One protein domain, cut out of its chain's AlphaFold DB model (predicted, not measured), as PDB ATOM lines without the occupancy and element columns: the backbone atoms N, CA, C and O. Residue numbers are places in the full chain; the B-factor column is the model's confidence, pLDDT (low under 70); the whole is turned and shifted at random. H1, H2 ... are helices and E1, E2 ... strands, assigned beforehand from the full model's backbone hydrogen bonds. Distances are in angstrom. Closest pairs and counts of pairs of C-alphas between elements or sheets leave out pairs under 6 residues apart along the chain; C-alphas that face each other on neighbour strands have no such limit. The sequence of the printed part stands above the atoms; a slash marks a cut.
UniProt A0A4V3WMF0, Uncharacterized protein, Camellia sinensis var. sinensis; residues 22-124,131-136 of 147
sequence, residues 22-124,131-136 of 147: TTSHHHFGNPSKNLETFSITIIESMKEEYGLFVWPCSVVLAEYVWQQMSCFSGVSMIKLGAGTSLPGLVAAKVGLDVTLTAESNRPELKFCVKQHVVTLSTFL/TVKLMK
ATOM      1  N   THR A  22     255.277 206.927 232.325       84.25
ATOM      2  CA  THR A  22     255.691 206.829 233.725       84.25
ATOM      3  C   THR A  22     256.138 208.196 234.218       84.25
ATOM      4  O   THR A  22     256.371 209.113 233.433       84.25
ATOM      5  N   THR A  23     256.233 208.345 235.534       84.38
ATOM      6  CA  THR A  23     256.693 209.583 236.160       84.38
ATOM      7  C   THR A  23     257.896 209.265 237.032       84.38
ATOM      8  O   THR A  23     257.793 208.418 237.919       84.38
ATOM      9  N   SER A  24     259.018 209.950 236.810       87.12
ATOM     10  CA  SER A  24     260.166 209.920 237.716       87.12
ATOM     11  C   SER A  24     260.306 211.215 238.499       87.12
ATOM     12  O   SER A  24     259.983 212.310 238.028       87.12
ATOM     13  N   HIS A  25     260.820 211.071 239.715       88.31
ATOM     14  CA  HIS A  25     261.062 212.164 240.642       88.31
ATOM     15  C   HIS A  25     262.552 212.213 240.969       88.31
ATOM     16  O   HIS A  25     263.122 211.227 241.434       88.31
ATOM     17  N   HIS A  26     263.170 213.366 240.733       89.44
ATOM     18  CA  HIS A  26     264.594 213.606 240.959       89.44
ATOM     19  C   HIS A  26     264.740 214.697 242.005       89.44
ATOM     20  O   HIS A  26     264.173 215.778 241.839       89.44
ATOM     21  N   HIS A  27     265.476 214.415 243.075       89.94
ATOM     22  CA  HIS A  27     265.696 215.347 244.172       89.94
ATOM     23  C   HIS A  27     267.182 215.657 244.307       89.94
ATOM     24  O   HIS A  27     267.999 214.749 244.418       89.94
ATOM     25  N   PHE A  28     267.494 216.945 244.338       88.19
ATOM     26  CA  PHE A  28     268.830 217.503 244.425       88.19
ATOM     27  C   PHE A  28     268.909 218.337 245.703       88.19
ATOM     28  O   PHE A  28     268.219 219.348 245.849       88.19
ATOM     29  N   GLY A  29     269.728 217.908 246.656       84.06
ATOM     30  CA  GLY A  29     269.916 218.594 247.931       84.06
ATOM     31  C   GLY A  29     271.394 218.822 248.189       84.06
ATOM     32  O   GLY A  29     272.220 217.984 247.842       84.06
ATOM     33  N   ASN A  30     271.748 219.962 248.778       73.12
ATOM     34  CA  ASN A  30     273.104 220.168 249.271       73.12
ATOM     35  C   ASN A  30     273.134 219.937 250.793       73.12
ATOM     36  O   ASN A  30     272.626 220.781 251.532       73.12
ATOM     37  N   PRO A  31     273.750 218.850 251.298       62.66
ATOM     38  CA  PRO A  31     273.804 218.589 252.738       62.66
ATOM     39  C   PRO A  31     274.602 219.657 253.506       62.66
ATOM     40  O   PRO A  31     274.419 219.822 254.708       62.66
ATOM     41  N   SER A  32     275.477 220.403 252.825       64.75
ATOM     42  CA  SER A  32     276.314 221.454 253.415       64.75
ATOM     43  C   SER A  32     275.616 222.816 253.493       64.75
ATOM     44  O   SER A  32     276.036 223.675 254.265       64.75
ATOM     45  N   LYS A  33     274.552 223.036 252.708       59.66
ATOM     46  CA  LYS A  33     273.746 224.264 252.713       59.66
ATOM     47  C   LYS A  33     272.300 223.887 253.017       59.66
ATOM     48  O   LYS A  33     271.556 223.530 252.113       59.66
ATOM     49  N   ASN A  34     271.904 224.017 254.280       55.22
ATOM     50  CA  ASN A  34     270.605 223.620 254.854       55.22
ATOM     51  C   ASN A  34     269.350 224.305 254.243       55.22
ATOM     52  O   ASN A  34     268.287 224.292 254.854       55.22
ATOM     53  N   LEU A  35     269.457 224.958 253.080       59.47
ATOM     54  CA  LEU A  35     268.420 225.829 252.523       59.47
ATOM     55  C   LEU A  35     268.103 225.599 251.039       59.47
ATOM     56  O   LEU A  35     267.024 225.993 250.605       59.47
ATOM     57  N   GLU A  36     268.990 224.979 250.251       70.69
ATOM     58  CA  GLU A  36     268.742 224.785 248.816       70.69
ATOM     59  C   GLU A  36     268.495 223.317 248.491       70.69
ATOM     60  O   GLU A  36     269.414 222.508 248.343       70.69
ATOM     61  N   THR A  37     267.212 222.997 248.370       81.38
ATOM     62  CA  THR A  37     266.717 221.757 247.786       81.38
ATOM     63  C   THR A  37     266.004 222.070 246.476       81.38
ATOM     64  O   THR A  37     265.412 223.138 246.292       81.38
ATOM     65  N   PHE A  38     266.095 221.150 245.527       83.38
ATOM     66  CA  PHE A  38     265.490 221.281 244.215       83.38
ATOM     67  C   PHE A  38     264.955 219.933 243.759       83.38
ATOM     68  O   PHE A  38     265.650 218.927 243.837       83.38
ATOM     69  N   SER A  39     263.718 219.910 243.274       86.56
ATOM     70  CA  SER A  39     263.086 218.690 242.784       86.56
ATOM     71  C   SER A  39     262.583 218.896 241.362       86.56
ATOM     72  O   SER A  39     262.012 219.938 241.046       86.56
ATOM     73  N   ILE A  40     262.767 217.888 240.513       84.75
ATOM     74  CA  ILE A  40     262.222 217.841 239.156       84.75
ATOM     75  C   ILE A  40     261.390 216.571 239.020       84.75
ATOM     76  O   ILE A  40     261.861 215.471 239.310       84.75
ATOM     77  N   THR A  41     260.173 216.726 238.513       84.81
ATOM     78  CA  THR A  41     259.327 215.614 238.079       84.81
ATOM     79  C   THR A  41     259.347 215.538 236.556       84.81
ATOM     80  O   THR A  41     259.139 216.557 235.891       84.81
ATOM     81  N   ILE A  42     259.600 214.350 236.005       83.19
ATOM     82  CA  ILE A  42     259.656 214.101 234.561       83.19
ATOM     83  C   ILE A  42     258.615 213.053 234.196       83.19
ATOM     84  O   ILE A  42     258.557 211.994 234.811       83.19
ATOM     85  N   ILE A  43     257.817 213.361 233.177       82.50
ATOM     86  CA  ILE A  43     256.927 212.398 232.532       82.50
ATOM     87  C   ILE A  43     257.707 211.753 231.393       82.50
ATOM     88  O   ILE A  43     258.239 212.446 230.522       82.50
ATOM     89  N   GLU A  44     257.776 210.434 231.416       80.75
ATOM     90  CA  GLU A  44     258.549 209.613 230.498       80.75
ATOM     91  C   GLU A  44     257.613 208.775 229.638       80.75
ATOM     92  O   GLU A  44     256.565 208.333 230.106       80.75
ATOM     93  N   SER A  45     257.981 208.546 228.379       78.06
ATOM     94  CA  SER A  45     257.258 207.625 227.502       78.06
ATOM     95  C   SER A  45     258.035 206.325 227.375       78.06
ATOM     96  O   SER A  45     259.189 206.331 226.957       78.06
ATOM     97  N   MET A  46     257.373 205.214 227.699       71.62
ATOM     98  CA  MET A  46     257.929 203.858 227.622       71.62
ATOM     99  C   MET A  46     257.680 203.199 226.258       71.62
ATOM    100  O   MET A  46     257.838 201.988 226.117       71.62
ATOM    101  N   LYS A  47     257.260 203.974 225.247       68.56
ATOM    102  CA  LYS A  47     257.257 203.500 223.857       68.56
ATOM    103  C   LYS A  47     258.696 203.141 223.457       68.56
ATOM    104  O   LYS A  47     259.637 203.683 224.028       68.56
ATOM    105  N   GLU A  48     258.883 202.301 222.435       57.22
ATOM    106  CA  GLU A  48     260.202 201.898 221.885       57.22
ATOM    107  C   GLU A  48     261.052 203.074 221.333       57.22
ATOM    108  O   GLU A  48     262.079 202.905 220.680       57.22
ATOM    109  N   GLU A  49     260.640 204.306 221.607       62.22
ATOM    110  CA  GLU A  49     261.308 205.537 221.261       62.22
ATOM    111  C   GLU A  49     262.241 205.991 222.391       62.22
ATOM    112  O   GLU A  49     261.858 206.714 223.310       62.22
ATOM    113  N   TYR A  50     263.516 205.638 222.259       67.75
ATOM    114  CA  TYR A  50     264.630 205.933 223.176       67.75
ATOM    115  C   TYR A  50     264.877 207.420 223.550       67.75
ATOM    116  O   TYR A  50     265.827 207.726 224.275       67.75
ATOM    117  N   GLY A  51     264.062 208.364 223.067       68.38
ATOM    118  CA  GLY A  51     264.227 209.809 223.272       68.38
ATOM    119  C   GLY A  51     263.423 210.412 224.432       68.38
ATOM    120  O   GLY A  51     263.650 211.573 224.776       68.38
ATOM    121  N   LEU A  52     262.494 209.654 225.021       76.25
ATOM    122  CA  LEU A  52     261.495 210.158 225.976       76.25
ATOM    123  C   LEU A  52     261.587 209.512 227.370       76.25
ATOM    124  O   LEU A  52     260.664 209.654 228.164       76.25
ATOM    125  N   PHE A  53     262.699 208.843 227.677       81.75
ATOM    126  CA  PHE A  53     262.999 208.233 228.978       81.75
ATOM    127  C   PHE A  53     264.257 208.870 229.600       81.75
ATOM    128  O   PHE A  53     265.155 209.348 228.897       81.75
ATOM    129  N   VAL A  54     264.328 208.911 230.929       86.62
ATOM    130  CA  VAL A  54     265.459 209.431 231.699       86.62
ATOM    131  C   VAL A  54     266.536 208.361 231.809       86.62
ATOM    132  O   VAL A  54     266.507 207.472 232.653       86.62
ATOM    133  N   TRP A  55     267.567 208.497 230.985       89.25
ATOM    134  CA  TRP A  55     268.735 207.629 231.054       89.25
ATOM    135  C   TRP A  55     269.482 207.773 232.393       89.25
ATOM    136  O   TRP A  55     269.658 208.902 232.862       89.25
ATOM    137  N   PRO A  56     270.031 206.687 232.975       90.31
ATOM    138  CA  PRO A  56     270.801 206.756 234.222       90.31
ATOM    139  C   PRO A  56     271.948 207.776 234.178       90.31
ATOM    140  O   PRO A  56     272.169 208.518 235.132       90.31
ATOM    141  N   CYS A  57     272.634 207.896 233.035       90.12
ATOM    142  CA  CYS A  57     273.688 208.895 232.838       90.12
ATOM    143  C   CYS A  57     273.172 210.341 232.922       90.12
ATOM    144  O   CYS A  57     273.895 211.232 233.362       90.12
ATOM    145  N   SER A  58     271.912 210.580 232.549       90.19
ATOM    146  CA  SER A  58     271.269 211.887 232.650       90.19
ATOM    147  C   SER A  58     271.047 212.289 234.108       90.19
ATOM    148  O   SER A  58     271.181 213.468 234.426       90.19
ATOM    149  N   VAL A  59     270.737 211.328 234.984       92.12
ATOM    150  CA  VAL A  59     270.600 211.552 236.432       92.12
ATOM    151  C   VAL A  59     271.960 211.882 237.046       92.12
ATOM    152  O   VAL A  59     272.094 212.888 237.736       92.12
ATOM    153  N   VAL A  60     272.995 211.102 236.714       93.38
ATOM    154  CA  VAL A  60     274.368 211.331 237.201       93.38
ATOM    155  C   VAL A  60     274.898 212.703 236.773       93.38
ATOM    156  O   VAL A  60     275.468 213.430 237.583       93.38
ATOM    157  N   LEU A  61     274.677 213.097 235.516       91.31
ATOM    158  CA  LEU A  61     275.097 214.411 235.027       91.31
ATOM    159  C   LEU A  61     274.331 215.553 235.709       91.31
ATOM    160  O   LEU A  61     274.911 216.598 235.991       91.31
ATOM    161  N   ALA A  62     273.039 215.366 235.973       92.00
ATOM    162  CA  ALA A  62     272.223 216.351 236.670       92.00
ATOM    163  C   ALA A  62     272.735 216.584 238.101       92.00
ATOM    164  O   ALA A  62     272.922 217.731 238.504       92.00
ATOM    165  N   GLU A  63     273.061 215.510 238.818       92.00
ATOM    166  CA  GLU A  63     273.648 215.578 240.158       92.00
ATOM    167  C   GLU A  63     275.004 216.298 240.147       92.00
ATOM    168  O   GLU A  63     275.250 217.196 240.951       92.00
ATOM    169  N   TYR A  64     275.864 215.981 239.176       91.38
ATOM    170  CA  TYR A  64     277.155 216.653 239.010       91.38
ATOM    171  C   TYR A  64     277.002 218.166 238.795       91.38
ATOM    172  O   TYR A  64     277.690 218.964 239.434       91.38
ATOM    173  N   VAL A  65     276.080 218.573 237.915       89.94
ATOM    174  CA  VAL A  65     275.806 219.992 237.644       89.94
ATOM    175  C   VAL A  65     275.302 220.702 238.902       89.94
ATOM    176  O   VAL A  65     275.737 221.819 239.183       89.94
ATOM    177  N   TRP A  66     274.424 220.056 239.673       89.38
ATOM    178  CA  TRP A  66     273.924 220.593 240.938       89.38
ATOM    179  C   TRP A  66     275.046 220.807 241.961       89.38
ATOM    180  O   TRP A  66     275.160 221.880 242.555       89.38
ATOM    181  N   GLN A  67     275.919 219.814 242.136       88.19
ATOM    182  CA  GLN A  67     277.029 219.882 243.090       88.19
ATOM    183  C   GLN A  67     278.058 220.952 242.712       88.19
ATOM    184  O   GLN A  67     278.613 221.616 243.586       88.19
ATOM    185  N   GLN A  68     278.272 221.172 241.414       86.75
ATOM    186  CA  GLN A  68     279.198 222.186 240.906       86.75
ATOM    187  C   GLN A  68     278.539 223.537 240.619       86.75
ATOM    188  O   GLN A  68     279.075 224.335 239.853       86.75
ATOM    189  N   MET A  69     277.408 223.841 241.266       82.94
ATOM    190  CA  MET A  69     276.641 225.066 241.024       82.94
ATOM    191  C   MET A  69     277.482 226.359 241.028       82.94
ATOM    192  O   MET A  69     277.266 227.258 240.219       82.94
ATOM    193  N   SER A  70     278.493 226.436 241.897       82.25
ATOM    194  CA  SER A  70     279.387 227.591 242.024       82.25
ATOM    195  C   SER A  70     280.297 227.803 240.814       82.25
ATOM    196  O   SER A  70     280.712 228.929 240.555       82.25
ATOM    197  N   CYS A  71     280.616 226.741 240.076       82.25
ATOM    198  CA  CYS A  71     281.536 226.776 238.939       82.25
ATOM    199  C   CYS A  71     280.888 227.328 237.664       82.25
ATOM    200  O   CYS A  71     281.593 227.642 236.709       82.25
ATOM    201  N   PHE A  72     279.561 227.452 237.638       77.62
ATOM    202  CA  PHE A  72     278.817 227.769 236.423       77.62
ATOM    203  C   PHE A  72     278.170 229.158 236.407       77.62
ATOM    204  O   PHE A  72     277.410 229.484 235.490       77.62
ATOM    205  N   SER A  73     278.479 230.007 237.388       76.94
ATOM    206  CA  SER A  73     277.994 231.388 237.395       76.94
ATOM    207  C   SER A  73     278.473 232.133 236.146       76.94
ATOM    208  O   SER A  73     279.671 232.251 235.898       76.94
ATOM    209  N   GLY A  74     277.532 232.628 235.338       76.88
ATOM    210  CA  GLY A  74     277.850 233.385 234.123       76.88
ATOM    211  C   GLY A  74     278.192 232.545 232.890       76.88
ATOM    212  O   GLY A  74     278.472 233.129 231.847       76.88
ATOM    213  N   VAL A  75     278.125 231.215 232.967       83.69
ATOM    214  CA  VAL A  75     278.465 230.321 231.851       83.69
ATOM    215  C   VAL A  75     277.218 229.963 231.032       83.69
ATOM    216  O   VAL A  75     276.128 229.768 231.576       83.69
ATOM    217  N   SER A  76     277.371 229.867 229.710       83.88
ATOM    218  CA  SER A  76     276.352 229.326 228.803       83.88
ATOM    219  C   SER A  76     276.603 227.845 228.515       83.88
ATOM    220  O   SER A  76     277.735 227.464 228.218       83.88
ATOM    221  N   MET A  77     275.558 227.019 228.531       84.44
ATOM    222  CA  MET A  77     275.632 225.584 228.249       84.44
ATOM    223  C   MET A  77     274.777 225.219 227.037       84.44
ATOM    224  O   MET A  77     273.606 225.584 226.959       84.44
ATOM    225  N   ILE A  78     275.337 224.425 226.123       84.94
ATOM    226  CA  ILE A  78     274.591 223.810 225.023       84.94
ATOM    227  C   ILE A  78     274.462 222.314 225.312       84.94
ATOM    228  O   ILE A  78     275.469 221.622 225.441       84.94
ATOM    229  N   LYS A  79     273.231 221.799 225.401       77.44
ATOM    230  CA  LYS A  79     272.968 220.358 225.498       77.44
ATOM    231  C   LYS A  79     272.613 219.802 224.124       77.44
ATOM    232  O   LYS A  79     271.597 220.180 223.530       77.44
ATOM    233  N   LEU A  80     273.431 218.868 223.652       81.69
ATOM    234  CA  LEU A  80     273.159 218.077 222.456       81.69
ATOM    235  C   LEU A  80     272.267 216.879 222.796       81.69
ATOM    236  O   LEU A  80     272.512 216.214 223.798       81.69
ATOM    237  N   GLY A  81     271.208 216.639 222.014       73.88
ATOM    238  CA  GLY A  81     270.292 215.513 222.247       73.88
ATOM    239  C   GLY A  81     269.579 215.602 223.601       73.88
ATOM    240  O   GLY A  81     269.772 214.772 224.485       73.88
ATOM    241  N   ALA A  82     268.779 216.649 223.800       73.75
ATOM    242  CA  ALA A  82     268.257 217.007 225.113       73.75
ATOM    243  C   ALA A  82     267.414 215.903 225.771       73.75
ATOM    244  O   ALA A  82     267.471 215.790 227.001       73.75
ATOM    245  N   GLY A  83     266.695 215.092 224.984       79.31
ATOM    246  CA  GLY A  83     265.779 214.060 225.478       79.31
ATOM    247  C   GLY A  83     264.767 214.654 226.461       79.31
ATOM    248  O   GLY A  83     264.188 215.706 226.197       79.31
ATOM    249  N   THR A  84     264.656 214.057 227.649       79.12
ATOM    250  CA  THR A  84     263.858 214.562 228.787       79.12
ATOM    251  C   THR A  84     264.421 215.824 229.452       79.12
ATOM    252  O   THR A  84     263.783 216.437 230.304       79.12
ATOM    253  N   SER A  85     265.618 216.256 229.052       84.75
ATOM    254  CA  SER A  85     266.281 217.507 229.443       84.75
ATOM    255  C   SER A  85     266.689 217.671 230.914       84.75
ATOM    256  O   SER A  85     267.201 218.735 231.249       84.75
ATOM    257  N   LEU A  86     266.620 216.627 231.753       88.62
ATOM    258  CA  LEU A  86     266.929 216.691 233.197       88.62
ATOM    259  C   LEU A  86     268.174 217.541 233.575       88.62
ATOM    260  O   LEU A  86     268.011 218.526 234.290       88.62
ATOM    261  N   PRO A  87     269.398 217.276 233.070       90.25
ATOM    262  CA  PRO A  87     270.582 218.073 233.416       90.25
ATOM    263  C   PRO A  87     270.534 219.505 232.864       90.25
ATOM    264  O   PRO A  87     271.136 220.408 233.433       90.25
ATOM    265  N   GLY A  88     269.791 219.735 231.778       87.81
ATOM    266  CA  GLY A  88     269.527 221.075 231.256       87.81
ATOM    267  C   GLY A  88     268.653 221.902 232.196       87.81
ATOM    268  O   GLY A  88     268.927 223.078 232.415       87.81
ATOM    269  N   LEU A  89     267.640 221.269 232.791       87.44
ATOM    270  CA  LEU A  89     266.773 221.891 233.791       87.44
ATOM    271  C   LEU A  89     267.539 222.197 235.084       87.44
ATOM    272  O   LEU A  89     267.408 223.299 235.616       87.44
ATOM    273  N   VAL A  90     268.390 221.275 235.549       88.69
ATOM    274  CA  VAL A  90     269.275 221.535 236.699       88.69
ATOM    275  C   VAL A  90     270.239 222.685 236.408       88.69
ATOM    276  O   VAL A  90     270.370 223.590 237.227       88.69
ATOM    277  N   ALA A  91     270.865 222.721 235.231       87.56
ATOM    278  CA  ALA A  91     271.750 223.821 234.857       87.56
ATOM    279  C   ALA A  91     271.026 225.180 234.836       87.56
ATOM    280  O   ALA A  91     271.528 226.172 235.364       87.56
ATOM    281  N   ALA A  92     269.814 225.236 234.281       85.06
ATOM    282  CA  ALA A  92     269.025 226.466 234.283       85.06
ATOM    283  C   ALA A  92     268.709 226.932 235.715       85.06
ATOM    284  O   ALA A  92     268.805 228.121 236.019       85.06
ATOM    285  N   LYS A  93     268.402 225.989 236.615       84.75
ATOM    286  CA  LYS A  93     268.174 226.257 238.040       84.75
ATOM    287  C   LYS A  93     269.427 226.783 238.752       84.75
ATOM    288  O   LYS A  93     269.310 227.678 239.584       84.75
ATOM    289  N   VAL A  94     270.600 226.259 238.411       84.31
ATOM    290  CA  VAL A  94     271.907 226.728 238.903       84.31
ATOM    291  C   VAL A  94     272.265 228.126 238.362       84.31
ATOM    292  O   VAL A  94     273.122 228.809 238.917       84.31
ATOM    293  N   GLY A  95     271.573 228.597 237.319       80.19
ATOM    294  CA  GLY A  95     271.719 229.946 236.769       80.19
ATOM    295  C   GLY A  95     272.517 230.030 235.467       80.19
ATOM    296  O   GLY A  95     272.915 231.133 235.081       80.19
ATOM    297  N   LEU A  96     272.740 228.904 234.779       84.31
ATOM    298  CA  LEU A  96     273.338 228.899 233.441       84.31
ATOM    299  C   LEU A  96     272.346 229.423 232.396       84.31
ATOM    300  O   LEU A  96     271.134 229.237 232.515       84.31
ATOM    301  N   ASP A  97     272.872 230.019 231.324       84.06
ATOM    302  CA  ASP A  97     272.103 230.232 230.092       84.06
ATOM    303  C   ASP A  97     272.121 228.935 229.272       84.06
ATOM    304  O   ASP A  97     273.179 228.510 228.800       84.06
ATOM    305  N   VAL A  98     270.975 228.259 229.158       82.56
ATOM    306  CA  VAL A  98     270.907 226.894 228.618       82.56
ATOM    307  C   VAL A  98     270.249 226.883 227.249       82.56
ATOM    308  O   VAL A  98     269.092 227.270 227.080       82.56
ATOM    309  N   THR A  99     270.969 226.337 226.277       83.44
ATOM    310  CA  THR A  99     270.454 226.031 224.947       83.44
ATOM    311  C   THR A  99     270.313 224.521 224.784       83.44
ATOM    312  O   THR A  99     271.287 223.776 224.844       83.44
ATOM    313  N   LEU A 100     269.087 224.052 224.583       81.06
ATOM    314  CA  LEU A 100     268.773 222.640 224.379       81.06
ATOM    315  C   LEU A 100     268.581 222.374 222.889       81.06
ATOM    316  O   LEU A 100     267.827 223.085 222.228       81.06
ATOM    317  N   THR A 101     269.216 221.329 222.367       78.12
ATOM    318  CA  THR A 101     268.972 220.848 221.002       78.12
ATOM    319  C   THR A 101     268.301 219.480 221.061       78.12
ATOM    320  O   THR A 101     268.695 218.615 221.842       78.12
ATOM    321  N   ALA A 102     267.261 219.280 220.260       70.12
ATOM    322  CA  ALA A 102     266.575 218.000 220.133       70.12
ATOM    323  C   ALA A 102     266.181 217.770 218.673       70.12
ATOM    324  O   ALA A 102     266.026 218.718 217.892       70.12
ATOM    325  N   GLU A 103     266.017 216.505 218.304       63.94
ATOM    326  CA  GLU A 103     265.566 216.133 216.971       63.94
ATOM    327  C   GLU A 103     264.143 216.648 216.712       63.94
ATOM    328  O   GLU A 103     263.225 216.428 217.500       63.94
ATOM    329  N   SER A 104     263.951 217.375 215.605       52.81
ATOM    330  CA  SER A 104     262.697 218.094 215.328       52.81
ATOM    331  C   SER A 104     261.652 217.262 214.574       52.81
ATOM    332  O   SER A 104     260.534 217.751 214.373       52.81
ATOM    333  N   ASN A 105     261.988 216.043 214.145       52.31
ATOM    334  CA  ASN A 105     261.117 215.233 213.292       52.31
ATOM    335  C   ASN A 105     260.044 214.445 214.068       52.31
ATOM    336  O   ASN A 105     259.331 213.642 213.480       52.31
ATOM    337  N   ARG A 106     259.917 214.678 215.383       53.75
ATOM    338  CA  ARG A 106     258.935 214.012 216.249       53.75
ATOM    339  C   ARG A 106     258.100 215.032 217.032       53.75
ATOM    340  O   ARG A 106     258.664 215.793 217.830       53.75
ATOM    341  N   PRO A 107     256.781 215.148 216.790       50.50
ATOM    342  CA  PRO A 107     255.910 216.039 217.558       50.50
ATOM    343  C   PRO A 107     255.832 215.674 219.052       50.50
ATOM    344  O   PRO A 107     255.572 216.553 219.870       50.50
ATOM    345  N   GLU A 108     256.153 214.440 219.431       49.47
ATOM    346  CA  GLU A 108     256.195 213.932 220.807       49.47
ATOM    347  C   GLU A 108     257.368 214.533 221.601       49.47
ATOM    348  O   GLU A 108     257.212 214.902 222.761       49.47
ATOM    349  N   LEU A 109     258.522 214.774 220.966       48.09
ATOM    350  CA  LEU A 109     259.640 215.506 221.591       48.09
ATOM    351  C   LEU A 109     259.299 216.984 221.820       48.09
ATOM    352  O   LEU A 109     259.825 217.626 222.734       48.09
ATOM    353  N   LYS A 110     258.364 217.533 221.029       44.25
ATOM    354  CA  LYS A 110     257.783 218.849 221.318       44.25
ATOM    355  C   LYS A 110     256.887 218.781 222.551       44.25
ATOM    356  O   LYS A 110     256.750 219.806 223.198       44.25
ATOM    357  N   PHE A 111     256.314 217.635 222.918       41.78
ATOM    358  CA  PHE A 111     255.468 217.516 224.107       41.78
ATOM    359  C   PHE A 111     256.277 217.701 225.401       41.78
ATOM    360  O   PHE A 111     255.899 218.527 226.234       41.78
ATOM    361  N   CYS A 112     257.449 217.059 225.505       46.84
ATOM    362  CA  CYS A 112     258.342 217.202 226.666       46.84
ATOM    363  C   CYS A 112     258.846 218.634 226.890       46.84
ATOM    364  O   CYS A 112     259.078 219.015 228.032       46.84
ATOM    365  N   VAL A 113     259.014 219.437 225.829       46.88
ATOM    366  CA  VAL A 113     259.551 220.807 225.963       46.88
ATOM    367  C   VAL A 113     258.493 221.910 225.789       46.88
ATOM    368  O   VAL A 113     258.662 222.998 226.333       46.88
ATOM    369  N   LYS A 114     257.398 221.676 225.047       39.78
ATOM    370  CA  LYS A 114     256.350 222.679 224.752       39.78
ATOM    371  C   LYS A 114     254.986 222.441 225.407       39.78
ATOM    372  O   LYS A 114     254.237 223.409 225.455       39.78
ATOM    373  N   GLN A 115     254.616 221.232 225.837       36.78
ATOM    374  CA  GLN A 115     253.269 220.997 226.393       36.78
ATOM    375  C   GLN A 115     253.244 220.891 227.914       36.78
ATOM    376  O   GLN A 115     252.291 221.378 228.497       36.78
ATOM    377  N   HIS A 116     254.272 220.359 228.572       38.41
ATOM    378  CA  HIS A 116     254.342 220.345 230.034       38.41
ATOM    379  C   HIS A 116     255.807 220.315 230.479       38.41
ATOM    380  O   HIS A 116     256.363 219.276 230.825       38.41
ATOM    381  N   VAL A 117     256.430 221.498 230.509       40.66
ATOM    382  CA  VAL A 117     257.372 221.808 231.590       40.66
ATOM    383  C   VAL A 117     256.701 221.326 232.869       40.66
ATOM    384  O   VAL A 117     255.606 221.795 233.159       40.66
ATOM    385  N   VAL A 118     257.314 220.373 233.572       41.78
ATOM    386  CA  VAL A 118     257.410 220.425 235.033       41.78
ATOM    387  C   VAL A 118     256.122 220.981 235.655       41.78
ATOM    388  O   VAL A 118     256.059 222.173 235.957       41.78
ATOM    389  N   THR A 119     255.057 220.179 235.772       28.75
ATOM    390  CA  THR A 119     253.870 220.618 236.518       28.75
ATOM    391  C   THR A 119     254.317 220.924 237.944       28.75
ATOM    392  O   THR A 119     254.536 220.020 238.741       28.75
ATOM    393  N   LEU A 120     254.521 222.216 238.203       30.53
ATOM    394  CA  LEU A 120     254.490 222.900 239.487       30.53
ATOM    395  C   LEU A 120     255.027 222.115 240.690       30.53
ATOM    396  O   LEU A 120     254.273 221.494 241.428       30.53
ATOM    397  N   SER A 121     256.313 222.294 240.974       28.78
ATOM    398  CA  SER A 121     256.770 222.676 242.318       28.78
ATOM    399  C   SER A 121     258.247 223.043 242.187       28.78
ATOM    400  O   SER A 121     259.125 222.208 242.320       28.78
ATOM    401  N   THR A 122     258.613 224.231 241.731       28.17
ATOM    402  CA  THR A 122     258.309 225.516 242.353       28.17
ATOM    403  C   THR A 122     258.290 226.574 241.252       28.17
ATOM    404  O   THR A 122     259.085 226.506 240.314       28.17
ATOM    405  N   PHE A 123     257.446 227.594 241.392       32.44
ATOM    406  CA  PHE A 123     257.760 228.921 240.867       32.44
ATOM    407  C   PHE A 123     259.123 229.337 241.435       32.44
ATOM    408  O   PHE A 123     259.218 229.934 242.501       32.44
ATOM    409  N   LEU A 124     260.198 228.957 240.762       37.66
ATOM    410  CA  LEU A 124     261.501 229.535 240.981       37.66
ATOM    411  C   LEU A 124     261.682 230.516 239.837       37.66
ATOM    412  O   LEU A 124     261.823 230.069 238.695       37.66
ATOM    413  N   THR A 131     267.509 232.769 230.287       58.91
ATOM    414  CA  THR A 131     266.553 232.119 229.376       58.91
ATOM    415  C   THR A 131     266.913 230.645 229.182       58.91
ATOM    416  O   THR A 131     268.080 230.279 229.202       58.91
ATOM    417  N   VAL A 132     265.910 229.793 228.959       60.78
ATOM    418  CA  VAL A 132     266.123 228.455 228.389       60.78
ATOM    419  C   VAL A 132     265.665 228.511 226.941       60.78
ATOM    420  O   VAL A 132     264.499 228.798 226.665       60.78
ATOM    421  N   LYS A 133     266.581 228.273 226.003       67.25
ATOM    422  CA  LYS A 133     266.296 228.307 224.564       67.25
ATOM    423  C   LYS A 133     266.245 226.888 224.020       67.25
ATOM    424  O   LYS A 133     267.214 226.142 224.115       67.25
ATOM    425  N   LEU A 134     265.124 226.524 223.409       58.31
ATOM    426  CA  LEU A 134     265.024 225.294 222.632       58.31
ATOM    427  C   LEU A 134     265.363 225.595 221.170       58.31
ATOM    428  O   LEU A 134     264.599 226.278 220.483       58.31
ATOM    429  N   MET A 135     266.477 225.056 220.684       48.41
ATOM    430  CA  MET A 135     266.804 225.064 219.261       48.41
ATOM    431  C   MET A 135     266.163 223.858 218.581       48.41
ATOM    432  O   MET A 135     266.328 222.712 219.004       48.41
ATOM    433  N   LYS A 136     265.413 224.126 217.512       43.84
ATOM    434  CA  LYS A 136     264.833 223.095 216.654       43.84
ATOM    435  C   LYS A 136     265.782 222.821 215.494       43.84
ATOM    436  O   LYS A 136     266.094 223.746 214.754       43.84
TER     437      LYS A 136
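This is residues 22 to 124 and 131 to 136 of the 147 residues of an uncharacterized protein of Camellia sinensis var. sinensis (UniProt A0A4V3WMF0). Look for helix H3 in the middle: it packs along one face of the short sheet E3 E4 E5, and the long hairpin of E1 and E2 lies on its other side. H1 runs side by side with H3 and packs on E1, while H4 packs near E4 and E5. The 109 printed residues include four named helices and five named strands, in the order E1 E2 H1 H2 E3 H3 E4 H4 E5, a mixed class; E3 E4 E5 is parallel, E1 E2 antiparallel. The whole is compact, with a radius of gyration of the C-alphas of 13.7 A, and spans 41 by 27 by 26 A.

Start at inner strand E4, residues 97 to 102, between edge strands E3, residues 76 to 79, and E5, residues 132 to 136. N 99 and O 77 are 2.8 A apart, N 135 and O 100 2.8 A, both within hydrogen-bond range. H3, residues 86 to 94, is over E4 at a height over the sheet of 8.7 A; E3, H3 and E4 form a strand-helix-strand unit, parallel neighbours joined through a helix, with a right-handed crossover. H4, residues 107 to 114, is also on the sheet, making two layers, helices on one face; the closest C-alphas of H4 and E4, Leu 109 and Ala 102, are 7.5 A apart. H1, residues 56 to 67, touches H3 at a shallow tilt of 7 degrees, the same way, closest at the C-alphas of Ala 62 and Pro 87, 4.0 A. H2, residues 69 to 72, only just touches H3, with 3 pairs of C-alphas within 8 A, closest at Met 69 and Val 94, 5.4 A. In the hairpin of E1, residues 22 to 29, and E2, residues 37 to 45, N 26 and O 40 are 2.9 A apart, within hydrogen-bond range. The closest C-alphas of E2 and H3, Ile 40 and Leu 86, are 7.7 A apart; those of E1 and H1, Phe 28 and Glu 63, 6.7 A. In H1 and H3 every O i to N i+4 pair is within hydrogen-bond range, in H4 3 of 4; H2 is too short for such a pair.

Find C-alpha 22 at (255.691, 206.829, 233.725), where E1 begins its 23.3 A; E2 then covers 26.5 A. H1 starts at C-alpha 56, (270.801, 206.756, 234.222), and covers 17.0 A; E4 covers 16.7 A. E5 ends at C-alpha 136, (264.833, 223.095, 216.654).

The C-alphas farthest apart, Asn 34 and Asn 105, are 43.4 A apart. Residues 125 to 130 are not printed, and C-alphas 124 and 131 are 12.9 A apart across the cut. Of the links printed whole, none is long. pLDDT is under 70 at residues 31 to 35, 47 to 51, 103 to 124 and 131 to 136.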